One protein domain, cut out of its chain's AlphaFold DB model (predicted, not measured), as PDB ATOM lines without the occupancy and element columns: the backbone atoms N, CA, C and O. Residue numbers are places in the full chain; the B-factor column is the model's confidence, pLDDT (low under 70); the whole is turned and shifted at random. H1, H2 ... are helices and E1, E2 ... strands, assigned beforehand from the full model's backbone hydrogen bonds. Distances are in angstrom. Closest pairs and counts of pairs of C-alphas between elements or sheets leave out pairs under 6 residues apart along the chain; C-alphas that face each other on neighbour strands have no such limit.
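What this domain is: This is residues 187 to 282 of the 414 residues of an uncharacterized protein of Micromonospora craniellae (UniProt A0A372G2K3). A small, strongly curled sheet of four strands, E1 to E4, makes a head at one end, and one long helix, H1, runs away from it like a handle. H1 meets the sheet with its residues 244 to 250, and its residues 255 to 269 stick out free, so that the helix makes much of the length. The printed part has 96 residues, with four named strands and then one named helix along the chain; the sheet has the order E1, E2, E3, E4, antiparallel throughout, and the class is mixed, helices and strands. The whole is extended, with a radius of gyration of the C-alphas of 21.8 A, and spans 74 by 22 by 17 A.

Where its parts are: In the sheet, E1 is residues 196 to 198, beginning at C-alpha 196 at (39.715, 16.650, -45.464). E2, residues 206 to 214, is the longest strand, 21.5 A from first to last C-alpha, and bends by 66 degrees at residue 210. E3 is residues 220 to 225, 15.9 A long, and E4 is residues 230 to 234, 13.8 A long. H1, residues 244 to 276, measures 47.8 A from C-alpha 244 at (42.889, 15.396, -39.903) to C-alpha 276 at (71.326, 53.725, -37.108).

How they stand to each other: The strands form a meander, each the antiparallel neighbour of the one before, with E1 and E4 as edge strands. The sheet is strongly twisted and curled like part of a barrel. The pairing of E2 is staggered: its residues 206 to 208 pair with E1 and its residues 209 to 214 with E3. In the hairpin E1 and E2, N 197 and O 207 are 2.9 A apart, within hydrogen-bond range. In the hairpin E2 and E3, N 213 and O 222 are within that range at 2.8 A. In the hairpin E3 and E4, N 223 and O 231 are within it at 2.8 A. E1 is apart from E3 and from E4. Residues 196 to 197 of E1 also pair, antiparallel, with residues 241 to 242. H1 only grazes the sheet; its closest C-alphas to E2 are those of Val 247 and Gly 206, 5.9 A apart. In H1 every O i to N i+4 pair is within hydrogen-bond range.

The domain as a whole: The two C-alphas farthest apart are those of Asp 217 and His 279, 74.3 A. The printed part has no cut. The links E2 to E3 and E3 to E4 are tight, those from E1 to E2 and E4 to H1 are short, and no link is long. The mean pLDDT of the printed part is 88.1; residues 281 to 282 are under 70.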
ATOM      1  N   PRO A 187      35.116   8.394 -54.191       96.50
ATOM      2  CA  PRO A 187      34.260   9.139 -55.108       96.50
ATOM      3  C   PRO A 187      33.729  10.411 -54.438       96.50
ATOM      4  O   PRO A 187      33.364  10.386 -53.260       96.50
ATOM      5  N   ALA A 188      33.637  11.519 -55.174       95.25
ATOM      6  CA  ALA A 188      33.179  12.791 -54.622       95.25
ATOM      7  C   ALA A 188      31.753  12.699 -54.049       95.25
ATOM      8  O   ALA A 188      31.440  13.351 -53.056       95.25
ATOM      9  N   GLY A 189      30.905  11.838 -54.624       94.62
ATOM     10  CA  GLY A 189      29.567  11.540 -54.107       94.62
ATOM     11  C   GLY A 189      29.533  10.906 -52.711       94.62
ATOM     12  O   GLY A 189      28.476  10.897 -52.084       94.62
ATOM     13  N   GLU A 190      30.663  10.392 -52.222       96.06
ATOM     14  CA  GLU A 190      30.811   9.805 -50.884       96.06
ATOM     15  C   GLU A 190      31.435  10.776 -49.867       96.06
ATOM     16  O   GLU A 190      31.637  10.409 -48.707       96.06
ATOM     17  N   LEU A 191      31.735  12.017 -50.269       96.44
ATOM     18  CA  LEU A 191      32.239  13.030 -49.347       96.44
ATOM     19  C   LEU A 191      31.198  13.356 -48.270       96.44
ATOM     20  O   LEU A 191      29.996  13.438 -48.524       96.44
ATOM     21  N   THR A 192      31.683  13.577 -47.052       96.44
ATOM     22  CA  THR A 192      30.861  13.966 -45.902       96.44
ATOM     23  C   THR A 192      31.521  15.091 -45.118       96.44
ATOM     24  O   THR A 192      32.738  15.290 -45.184       96.44
ATOM     25  N   ASP A 193      30.709  15.829 -44.363       96.44
ATOM     26  CA  ASP A 193      31.171  16.928 -43.519       96.44
ATOM     27  C   ASP A 193      32.238  16.445 -42.519       96.44
ATOM     28  O   ASP A 193      32.084  15.419 -41.852       96.44
ATOM     29  N   GLY A 194      33.326  17.205 -42.404       94.06
ATOM     30  CA  GLY A 194      34.472  16.900 -41.546       94.06
ATOM     31  C   GLY A 194      35.575  16.062 -42.205       94.06
ATOM     32  O   GLY A 194      36.634  15.896 -41.600       94.06
ATOM     33  N   MET A 195      35.380  15.558 -43.430       95.75
ATOM     34  CA  MET A 195      36.476  14.978 -44.220       95.75
ATOM     35  C   MET A 195      37.448  16.066 -44.690       95.75
ATOM     36  O   MET A 195      37.051  17.212 -44.873       95.75
ATOM     37  N   PHE A 196      38.717  15.720 -44.923       95.81
ATOM     38  CA  PHE A 196      39.715  16.650 -45.464       95.81
ATOM     39  C   PHE A 196      40.155  16.203 -46.853       95.81
ATOM     40  O   PHE A 196      40.681  15.103 -47.016       95.81
ATOM     41  N   VAL A 197      39.959  17.067 -47.847       94.56
ATOM     42  CA  VAL A 197      40.360  16.830 -49.239       94.56
ATOM     43  C   VAL A 197      41.765  17.368 -49.468       94.56
ATOM     44  O   VAL A 197      42.069  18.487 -49.057       94.56
ATOM     45  N   ALA A 198      42.620  16.584 -50.124       92.69
ATOM     46  CA  ALA A 198      43.991  16.962 -50.435       92.69
ATOM     47  C   ALA A 198      44.047  18.158 -51.395       92.69
ATOM     48  O   ALA A 198      43.418  18.146 -52.450       92.69
ATOM     49  N   THR A 199      44.864  19.161 -51.074       89.31
ATOM     50  CA  THR A 199      45.062  20.343 -51.941       89.31
ATOM     51  C   THR A 199      46.256  20.208 -52.889       89.31
ATOM     52  O   THR A 199      46.400  20.984 -53.830       89.31
ATOM     53  N   GLY A 200      47.171  19.276 -52.597       85.31
ATOM     54  CA  GLY A 200      48.492  19.202 -53.228       85.31
ATOM     55  C   GLY A 200      49.511  20.230 -52.704       85.31
ATOM     56  O   GLY A 200      50.655  20.229 -53.155       85.31
ATOM     57  N   ASN A 201      49.141  21.083 -51.744       82.44
ATOM     58  CA  ASN A 201      50.027  22.067 -51.123       82.44
ATOM     59  C   ASN A 201      50.561  21.557 -49.776       82.44
ATOM     60  O   ASN A 201      49.803  21.372 -48.835       82.44
ATOM     61  N   GLU A 202      51.879  21.410 -49.628       75.88
ATOM     62  CA  GLU A 202      52.502  20.934 -48.380       75.88
ATOM     63  C   GLU A 202      52.213  21.840 -47.164       75.88
ATOM     64  O   GLU A 202      52.152  21.373 -46.025       75.88
ATOM     65  N   ALA A 203      52.046  23.148 -47.379       76.88
ATOM     66  CA  ALA A 203      51.747  24.079 -46.292       76.88
ATOM     67  C   ALA A 203      50.312  23.930 -45.763       76.88
ATOM     68  O   ALA A 203      50.063  24.236 -44.597       76.88
ATOM     69  N   GLU A 204      49.406  23.449 -46.611       86.56
ATOM     70  CA  GLU A 204      47.972  23.317 -46.359       86.56
ATOM     71  C   GLU A 204      47.498  21.990 -46.960       86.56
ATOM     72  O   GLU A 204      46.765  21.992 -47.945       86.56
ATOM     73  N   PRO A 205      47.954  20.840 -46.431       86.12
ATOM     74  CA  PRO A 205      47.874  19.556 -47.128       86.12
ATOM     75  C   PRO A 205      46.444  19.107 -47.409       86.12
ATOM     76  O   PRO A 205      46.231  18.373 -48.372       86.12
ATOM     77  N   GLY A 206      45.471  19.567 -46.622       92.25
ATOM     78  CA  GLY A 206      44.065  19.317 -46.884       92.25
ATOM     79  C   GLY A 206      43.157  20.437 -46.396       92.25
ATOM     80  O   GLY A 206      43.531  21.217 -45.517       92.25
ATOM     81  N   VAL A 207      41.956  20.487 -46.967       94.19
ATOM     82  CA  VAL A 207      40.899  21.440 -46.619       94.19
ATOM     83  C   VAL A 207      39.652  20.672 -46.193       94.19
ATOM     84  O   VAL A 207      39.250  19.704 -46.834       94.19
ATOM     85  N   GLU A 208      39.062  21.094 -45.076       96.12
ATOM     86  CA  GLU A 208      37.889  20.451 -44.481       96.12
ATOM     87  C   GLU A 208      36.639  20.682 -45.338       96.12
ATOM     88  O   GLU A 208      36.319  21.818 -45.694       96.12
ATOM     89  N   VAL A 209      35.898  19.614 -45.613       96.81
ATOM     90  CA  VAL A 209      34.561  19.640 -46.202       96.81
ATOM     91  C   VAL A 209      33.575  20.099 -45.134       96.81
ATOM     92  O   VAL A 209      33.419  19.461 -44.094       96.81
ATOM     93  N   ARG A 210      32.911  21.228 -45.372       96.50
ATOM     94  CA  ARG A 210      31.912  21.809 -44.465       96.50
ATOM     95  C   ARG A 210      30.495  21.411 -44.818       96.50
ATOM     96  O   ARG A 210      29.670  21.331 -43.914       96.50
ATOM     97  N   HIS A 211      30.221  21.266 -46.106       96.19
ATOM     98  CA  HIS A 211      28.914  20.873 -46.599       96.19
ATOM     99  C   HIS A 211      29.036  20.206 -47.968       96.19
ATOM    100  O   HIS A 211      29.829  20.658 -48.798       96.19
ATOM    101  N   VAL A 212      28.218  19.186 -48.216       96.56
ATOM    102  CA  VAL A 212      28.070  18.546 -49.529       96.56
ATOM    103  C   VAL A 212      26.620  18.669 -49.990       96.56
ATOM    104  O   VAL A 212      25.701  18.181 -49.332       96.56
ATOM    105  N   GLU A 213      26.421  19.317 -51.132       96.56
ATOM    106  CA  GLU A 213      25.126  19.522 -51.773       96.56
ATOM    107  C   GLU A 213      25.021  18.634 -53.026       96.56
ATOM    108  O   GLU A 213      25.682  18.897 -54.036       96.56
ATOM    109  N   PRO A 214      24.204  17.567 -53.010       94.56
ATOM    110  CA  PRO A 214      23.983  16.766 -54.203       94.56
ATOM    111  C   PRO A 214      23.128  17.534 -55.219       94.56
ATOM    112  O   PRO A 214      22.071  18.071 -54.884       94.56
ATOM    113  N   SER A 215      23.551  17.535 -56.485       95.25
ATOM    114  CA  SER A 215      22.755  18.086 -57.584       95.25
ATOM    115  C   SER A 215      21.429  17.335 -57.741       95.25
ATOM    116  O   SER A 215      21.344  16.122 -57.536       95.25
ATOM    117  N   ALA A 216      20.390  18.040 -58.196       94.00
ATOM    118  CA  ALA A 216      19.066  17.470 -58.448       94.00
ATOM    119  C   ALA A 216      19.071  16.330 -59.485       94.00
ATOM    120  O   ALA A 216      18.189  15.472 -59.460       94.00
ATOM    121  N   ASP A 217      20.042  16.321 -60.404       93.00
ATOM    122  CA  ASP A 217      20.214  15.261 -61.402       93.00
ATOM    123  C   ASP A 217      21.078  14.084 -60.915       93.00
ATOM    124  O   ASP A 217      21.201  13.086 -61.627       93.00
ATOM    125  N   GLY A 218      21.661  14.191 -59.714       93.25
ATOM    126  CA  GLY A 218      22.503  13.171 -59.098       93.25
ATOM    127  C   GLY A 218      23.818  12.902 -59.830       93.25
ATOM    128  O   GLY A 218      24.374  11.823 -59.657       93.25
ATOM    129  N   ARG A 219      24.298  13.821 -60.681       94.75
ATOM    130  CA  ARG A 219      25.552  13.644 -61.447       94.75
ATOM    131  C   ARG A 219      26.728  14.435 -60.904       94.75
ATOM    132  O   ARG A 219      27.875  14.078 -61.162       94.75
ATOM    133  N   VAL A 220      26.431  15.509 -60.186       96.12
ATOM    134  CA  VAL A 220      27.408  16.449 -59.642       96.12
ATOM    135  C   VAL A 220      27.150  16.614 -58.151       96.12
ATOM    136  O   VAL A 220      25.999  16.577 -57.710       96.12
ATOM    137  N   VAL A 221      28.216  16.810 -57.387       96.19
ATOM    138  CA  VAL A 221      28.145  17.270 -56.000       96.19
ATOM    139  C   VAL A 221      28.833  18.621 -55.873       96.19
ATOM    140  O   VAL A 221      29.964  18.797 -56.323       96.19
ATOM    141  N   GLY A 222      28.130  19.576 -55.275       95.19
ATOM    142  CA  GLY A 222      28.704  20.827 -54.805       95.19
ATOM    143  C   GLY A 222      29.332  20.611 -53.436       95.19
ATOM    144  O   GLY A 222      28.694  20.064 -52.540       95.19
ATOM    145  N   VAL A 223      30.580  21.020 -53.257       95.69
ATOM    146  CA  VAL A 223      31.323  20.864 -52.007       95.69
ATOM    147  C   VAL A 223      31.731  22.242 -51.515       95.69
ATOM    148  O   VAL A 223      32.448  22.976 -52.195       95.69
ATOM    149  N   LEU A 224      31.265  22.592 -50.319       96.00
ATOM    150  CA  LEU A 224      31.686  23.787 -49.603       96.00
ATOM    151  C   LEU A 224      32.820  23.421 -48.653       96.00
ATOM    152  O   LEU A 224      32.669  22.545 -47.799       96.00
ATOM    153  N   PHE A 225      33.934  24.129 -48.765       95.69
ATOM    154  CA  PHE A 225      35.124  23.900 -47.959       95.69
ATOM    155  C   PHE A 225      35.225  24.871 -46.772       95.69
ATOM    156  O   PHE A 225      34.500  25.862 -46.682       95.69
ATOM    157  N   ALA A 226      36.132  24.605 -45.826       86.50
ATOM    158  CA  ALA A 226      36.473  25.537 -44.754       86.50
ATOM    159  C   ALA A 226      37.201  26.771 -45.318       86.50
ATOM    160  O   ALA A 226      38.425  26.834 -45.362       86.50
ATOM    161  N   GLY A 227      36.416  27.756 -45.750       82.94
ATOM    162  CA  GLY A 227      36.865  28.976 -46.412       82.94
ATOM    163  C   GLY A 227      35.743  29.551 -47.286       82.94
ATOM    164  O   GLY A 227      34.606  29.092 -47.203       82.94
ATOM    165  N   PRO A 228      36.022  30.556 -48.131       76.88
ATOM    166  CA  PRO A 228      35.060  31.049 -49.119       76.88
ATOM    167  C   PRO A 228      34.952  30.142 -50.362       76.88
ATOM    168  O   PRO A 228      34.355  30.546 -51.357       76.88
ATOM    169  N   GLU A 229      35.574  28.962 -50.344       88.19
ATOM    170  CA  GLU A 229      35.755  28.116 -51.520       88.19
ATOM    171  C   GLU A 229      34.616  27.106 -51.677       88.19
ATOM    172  O   GLU A 229      34.257  26.380 -50.748       88.19
ATOM    173  N   TYR A 230      34.071  27.063 -52.891       93.75
ATOM    174  CA  TYR A 230      33.076  26.103 -53.350       93.75
ATOM    175  C   TYR A 230      33.597  25.454 -54.633       93.75
ATOM    176  O   TYR A 230      34.097  26.159 -55.514       93.75
ATOM    177  N   ALA A 231      33.477  24.134 -54.738       94.75
ATOM    178  CA  ALA A 231      33.849  23.380 -55.930       94.75
ATOM    179  C   ALA A 231      32.748  22.392 -56.319       94.75
ATOM    180  O   ALA A 231      31.985  21.934 -55.474       94.75
ATOM    181  N   GLU A 232      32.691  22.048 -57.601       96.00
ATOM    182  CA  GLU A 232      31.770  21.046 -58.137       96.00
ATOM    183  C   GLU A 232      32.569  19.875 -58.687       96.00
ATOM    184  O   GLU A 232      33.510  20.076 -59.456       96.00
ATOM    185  N   TYR A 233      32.168  18.664 -58.312       95.94
ATOM    186  CA  TYR A 233      32.801  17.423 -58.750       95.94
ATOM    187  C   TYR A 233      31.779  16.509 -59.408       95.94
ATOM    188  O   TYR A 233      30.608  16.486 -59.018       95.94
ATOM    189  N   GLY A 234      32.224  15.704 -60.373       96.12
ATOM    190  CA  GLY A 234      31.420  14.564 -60.810       96.12
ATOM    191  C   GLY A 234      31.225  13.581 -59.651       96.12
ATOM    192  O   GLY A 234      32.159  13.341 -58.896       96.12
ATOM    193  N   VAL A 235      30.041  12.982 -59.503       95.62
ATOM    194  CA  VAL A 235      29.752  12.033 -58.400       95.62
ATOM    195  C   VAL A 235      30.767  10.882 -58.332       95.62
ATOM    196  O   VAL A 235      31.174  10.496 -57.238       95.62
ATOM    197  N   ASP A 236      31.219  10.395 -59.489       95.56
ATOM    198  CA  ASP A 236      32.199   9.306 -59.611       95.56
ATOM    199  C   ASP A 236      33.662   9.796 -59.666       95.56
ATOM    200  O   ASP A 236      34.584   8.997 -59.826       95.56
ATOM    201  N   GLU A 237      33.901  11.108 -59.580       95.81
ATOM    202  CA  GLU A 237      35.248  11.677 -59.617       95.81
ATOM    203  C   GLU A 237      36.008  11.316 -58.338       95.81
ATOM    204  O   GLU A 237      35.511  11.515 -57.232       95.81
ATOM    205  N   LEU A 238      37.216  10.767 -58.480       94.56
ATOM    206  CA  LEU A 238      38.021  10.337 -57.341       94.56
ATOM    207  C   LEU A 238      38.722  11.526 -56.683       94.56
ATOM    208  O   LEU A 238      39.514  12.228 -57.311       94.56
ATOM    209  N   VAL A 239      38.480  11.691 -55.385       94.56
ATOM    210  CA  VAL A 239      39.053  12.742 -54.548       94.56
ATOM    211  C   VAL A 239      39.966  12.111 -53.498       94.56
ATOM    212  O   VAL A 239      39.611  11.136 -52.835       94.56
ATOM    213  N   TYR A 240      41.169  12.663 -53.343       93.50
ATOM    214  CA  TYR A 240      42.147  12.174 -52.371       93.50
ATOM    215  C   TYR A 240      41.881  12.768 -50.991       93.50
ATOM    216  O   TYR A 240      41.756  13.986 -50.850       93.50
ATOM    217  N   LEU A 241      41.832  11.911 -49.971       92.62
ATOM    218  CA  LEU A 241      41.630  12.324 -48.587       92.62
ATOM    219  C   LEU A 241      42.958  12.473 -47.845       92.62
ATOM    220  O   LEU A 241      43.926  11.757 -48.103       92.62
ATOM    221  N   VAL A 242      42.976  13.385 -46.876       90.75
ATOM    222  CA  VAL A 242      44.091  13.589 -45.948       90.75
ATOM    223  C   VAL A 242      43.598  13.377 -44.525       90.75
ATOM    224  O   VAL A 242      42.468  13.715 -44.183       90.75
ATOM    225  N   ASP A 243      44.448  12.805 -43.680       90.81
ATOM    226  CA  ASP A 243      44.132  12.630 -42.268       90.81
ATOM    227  C   ASP A 243      44.070  13.987 -41.540       90.81
ATOM    228  O   ASP A 243      44.933  14.854 -41.723       90.81
ATOM    229  N   ALA A 244      43.070  14.169 -40.676       88.88
ATOM    230  CA  ALA A 244      42.889  15.396 -39.903       88.88
ATOM    231  C   ALA A 244      44.119  15.741 -39.036       88.88
ATOM    232  O   ALA A 244      44.509  16.908 -38.945       88.88
ATOM    233  N   ALA A 245      44.785  14.740 -38.452       87.50
ATOM    234  CA  ALA A 245      46.006  14.933 -37.677       87.50
ATOM    235  C   ALA A 245      47.174  15.387 -38.562       87.50
ATOM    236  O   ALA A 245      48.006  16.179 -38.116       87.50
ATOM    237  N   ALA A 246      47.241  14.943 -39.822       84.44
ATOM    238  CA  ALA A 246      48.247  15.429 -40.765       84.44
ATOM    239  C   ALA A 246      48.025  16.915 -41.105       84.44
ATOM    240  O   ALA A 246      48.987  17.691 -41.120       84.44
ATOM    241  N   VAL A 247      46.768  17.335 -41.291       88.06
ATOM    242  CA  VAL A 247      46.403  18.749 -41.494       88.06
ATOM    243  C   VAL A 247      46.760  19.592 -40.268       88.06
ATOM    244  O   VAL A 247      47.405  20.635 -40.397       88.06
ATOM    245  N   GLU A 248      46.434  19.123 -39.062       86.62
ATOM    246  CA  GLU A 248      46.769  19.826 -37.821       86.62
ATOM    247  C   GLU A 248      48.287  19.952 -37.612       86.62
ATOM    248  O   GLU A 248      48.789  21.026 -37.256       86.62
ATOM    249  N   GLN A 249      49.046  18.887 -37.884       81.19
ATOM    250  CA  GLN A 249      50.507  18.909 -37.817       81.19
ATOM    251  C   GLN A 249      51.109  19.901 -38.815       81.19
ATOM    252  O   GLN A 249      52.020  20.654 -38.455       81.19
ATOM    253  N   ALA A 250      50.611  19.942 -40.051       81.00
ATOM    254  CA  ALA A 250      51.066  20.907 -41.045       81.00
ATOM    255  C   ALA A 250      50.747  22.348 -40.623       81.00
ATOM    256  O   ALA A 250      51.634  23.205 -40.663       81.00
ATOM    257  N   ALA A 251      49.545  22.600 -40.095       81.69
ATOM    258  CA  ALA A 251      49.170  23.896 -39.538       81.69
ATOM    259  C   ALA A 251      50.075  24.297 -38.356       81.69
ATOM    260  O   ALA A 251      50.526  25.443 -38.266       81.69
ATOM    261  N   ALA A 252      50.413  23.362 -37.463       77.94
ATOM    262  CA  ALA A 252      51.356  23.599 -36.371       77.94
ATOM    263  C   ALA A 252      52.761  23.953 -36.888       77.94
ATOM    264  O   ALA A 252      53.354  24.936 -36.432       77.94
ATOM    265  N   ARG A 253      53.270  23.227 -37.893       80.12
ATOM    266  CA  ARG A 253      54.550  23.540 -38.554       80.12
ATOM    267  C   ARG A 253      54.513  24.899 -39.251       80.12
ATOM    268  O   ARG A 253      55.478  25.656 -39.159       80.12
ATOM    269  N   ALA A 254      53.418  25.250 -39.923       75.69
ATOM    270  CA  ALA A 254      53.233  26.554 -40.555       75.69
ATOM    271  C   ALA A 254      53.247  27.692 -39.519       75.69
ATOM    272  O   ALA A 254      53.993  28.659 -39.682       75.69
ATOM    273  N   ARG A 255      52.526  27.538 -38.397       83.19
ATOM    274  CA  ARG A 255      52.559  28.487 -37.269       83.19
ATOM    275  C   ARG A 255      53.966  28.643 -36.690       83.19
ATOM    276  O   ARG A 255      54.402  29.771 -36.462       83.19
ATOM    277  N   ALA A 256      54.694  27.542 -36.505       76.06
ATOM    278  CA  ALA A 256      56.074  27.567 -36.022       76.06
ATOM    279  C   ALA A 256      57.015  28.298 -37.000       76.06
ATOM    280  O   ALA A 256      57.798  29.150 -36.578       76.06
ATOM    281  N   ARG A 257      56.893  28.041 -38.312       77.88
ATOM    282  CA  ARG A 257      57.644  28.757 -39.361       77.88
ATOM    283  C   ARG A 257      57.339  30.255 -39.356       77.88
ATOM    284  O   ARG A 257      58.267  31.059 -39.351       77.88
ATOM    285  N   ALA A 258      56.064  30.639 -39.287       76.19
ATOM    286  CA  ALA A 258      55.649  32.041 -39.232       76.19
ATOM    287  C   ALA A 258      56.125  32.744 -37.948       76.19
ATOM    288  O   ALA A 258      56.516  33.911 -37.971       76.19
ATOM    289  N   HIS A 259      56.121  32.045 -36.810       79.44
ATOM    290  CA  HIS A 259      56.688  32.559 -35.566       79.44
ATOM    291  C   HIS A 259      58.198  32.799 -35.694       79.44
ATOM    292  O   HIS A 259      58.660  33.902 -35.407       79.44
ATOM    293  N   ARG A 260      58.945  31.822 -36.221       76.88
ATOM    294  CA  ARG A 260      60.388  31.950 -36.465       76.88
ATOM    295  C   ARG A 260      60.710  33.092 -37.435       76.88
ATOM    296  O   ARG A 260      61.620  33.870 -37.173       76.88
ATOM    297  N   ALA A 261      59.951  33.233 -38.521       77.06
ATOM    298  CA  ALA A 261      60.129  34.327 -39.477       77.06
ATOM    299  C   ALA A 261      59.958  35.703 -38.811       77.06
ATOM    300  O   ALA A 261      60.773  36.595 -39.031       77.06
ATOM    301  N   ARG A 262      58.955  35.856 -37.932       81.44
ATOM    302  CA  ARG A 262      58.764  37.081 -37.139       81.44
ATOM    303  C   ARG A 262      59.918  37.340 -36.173       81.44
ATOM    304  O   ARG A 262      60.363  38.475 -36.073       81.44
ATOM    305  N   GLN A 263      60.428  36.313 -35.493       80.50
ATOM    306  CA  GLN A 263      61.594  36.456 -34.611       80.50
ATOM    307  C   GLN A 263      62.836  36.929 -35.378       80.50
ATOM    308  O   GLN A 263      63.516  37.846 -34.929       80.50
ATOM    309  N   ILE A 264      63.104  36.350 -36.552       79.62
ATOM    310  CA  ILE A 264      64.215  36.770 -37.418       79.62
ATOM    311  C   ILE A 264      64.036  38.225 -37.855       79.62
ATOM    312  O   ILE A 264      64.993  38.994 -37.836       79.62
ATOM    313  N   GLU A 265      62.819  38.614 -38.225       82.56
ATOM    314  CA  GLU A 265      62.528  39.987 -38.626       82.56
ATOM    315  C   GLU A 265      62.720  40.979 -37.470       82.56
ATOM    316  O   GLU A 265      63.348  42.018 -37.657       82.56
ATOM    317  N   PHE A 266      62.300  40.632 -36.249       78.94
ATOM    318  CA  PHE A 266      62.589  41.449 -35.067       78.94
ATOM    319  C   PHE A 266      64.090  41.599 -34.808       78.94
ATOM    320  O   PHE A 266      64.541  42.695 -34.483       78.94
ATOM    321  N   LEU A 267      64.876  40.533 -34.984       82.75
ATOM    322  CA  LEU A 267      66.332  40.603 -34.841       82.75
ATOM    323  C   LEU A 267      66.968  41.505 -35.907       82.75
ATOM    324  O   LEU A 267      67.873  42.272 -35.589       82.75
ATOM    325  N   ARG A 268      66.476  41.469 -37.152       85.00
ATOM    326  CA  ARG A 268      66.933  42.373 -38.221       85.00
ATOM    327  C   ARG A 268      66.605  43.829 -37.919       85.00
ATOM    328  O   ARG A 268      67.459  44.689 -38.097       85.00
ATOM    329  N   GLN A 269      65.395  44.101 -37.439       83.75
ATOM    330  CA  GLN A 269      64.982  45.449 -37.053       83.75
ATOM    331  C   GLN A 269      65.802  45.966 -35.870       83.75
ATOM    332  O   GLN A 269      66.222  47.119 -35.882       83.75
ATOM    333  N   LEU A 270      66.082  45.110 -34.883       83.19
ATOM    334  CA  LEU A 270      66.953  45.445 -33.760       83.19
ATOM    335  C   LEU A 270      68.374  45.780 -34.230       83.19
ATOM    336  O   LEU A 270      68.930  46.782 -33.794       83.19
ATOM    337  N   ALA A 271      68.937  44.979 -35.139       83.31
ATOM    338  CA  ALA A 271      70.253  45.239 -35.718       83.31
ATOM    339  C   ALA A 271      70.279  46.571 -36.487       83.31
ATOM    340  O   ALA A 271      71.143  47.402 -36.237       83.31
ATOM    341  N   ALA A 272      69.281  46.826 -37.338       85.25
ATOM    342  CA  ALA A 272      69.174  48.081 -38.081       85.25
ATOM    343  C   ALA A 272      69.017  49.310 -37.161       85.25
ATOM    344  O   ALA A 272      69.553  50.382 -37.443       85.25
ATOM    345  N   LEU A 273      68.297  49.172 -36.043       82.38
ATOM    346  CA  LEU A 273      68.190  50.225 -35.029       82.38
ATOM    347  C   LEU A 273      69.529  50.473 -34.330       82.38
ATOM    348  O   LEU A 273      69.937  51.624 -34.209       82.38
ATOM    349  N   ALA A 274      70.233  49.411 -33.934       80.38
ATOM    350  CA  ALA A 274      71.552  49.519 -33.315       80.38
ATOM    351  C   ALA A 274      72.606  50.128 -34.260       80.38
ATOM    352  O   ALA A 274      73.506  50.824 -33.807       80.38
ATOM    353  N   GLU A 275      72.491  49.894 -35.570       85.00
ATOM    354  CA  GLU A 275      73.368  50.500 -36.580       85.00
ATOM    355  C   GLU A 275      73.047  51.977 -36.848       85.00
ATOM    356  O   GLU A 275      73.946  52.759 -37.160       85.00
ATOM    357  N   SER A 276      71.771  52.365 -36.767       90.31
ATOM    358  CA  SER A 276      71.326  53.725 -37.108       90.31
ATOM    359  C   SER A 276      71.395  54.717 -35.947       90.31
ATOM    360  O   SER A 276      71.505  55.919 -36.196       90.31
ATOM    361  N   ASP A 277      71.357  54.243 -34.702       87.06
ATOM    362  CA  ASP A 277      71.457  55.070 -33.501       87.06
ATOM    363  C   ASP A 277      72.644  54.627 -32.635       87.06
ATOM    364  O   ASP A 277      72.590  53.624 -31.928       87.06
ATOM    365  N   GLU A 278      73.716  55.426 -32.650       80.25
ATOM    366  CA  GLU A 278      74.921  55.221 -31.830       80.25
ATOM    367  C   GLU A 278      74.612  55.176 -30.320       80.25
ATOM    368  O   GLU A 278      75.361  54.585 -29.541       80.25
ATOM    369  N   HIS A 279      73.495  55.774 -29.892       83.06
ATOM    370  CA  HIS A 279      73.050  55.791 -28.499       83.06
ATOM    371  C   HIS A 279      71.976  54.738 -28.207       83.06
ATOM    372  O   HIS A 279      71.418  54.742 -27.102       83.06
ATOM    373  N   PHE A 280      71.684  53.838 -29.154       75.00
ATOM    374  CA  PHE A 280      70.726  52.764 -28.942       75.00
ATOM    375  C   PHE A 280      71.149  51.950 -27.707       75.00
ATOM    376  O   PHE A 280      72.265  51.420 -27.668       75.00
ATOM    377  N   PRO A 281      70.305  51.860 -26.662       69.94
ATOM    378  CA  PRO A 281      70.687  51.230 -25.409       69.94
ATOM    379  C   PRO A 281      70.741  49.712 -25.587       69.94
ATOM    380  O   PRO A 281      69.784  48.994 -25.295       69.94
ATOM    381  N   MET A 282      71.886  49.214 -26.050       66.56
ATOM    382  CA  MET A 282      72.174  47.788 -26.058       66.56
ATOM    383  C   MET A 282      72.211  47.260 -24.615       66.56
ATOM    384  O   MET A 282      72.604  47.991 -23.694       66.56
TER     385      MET A 282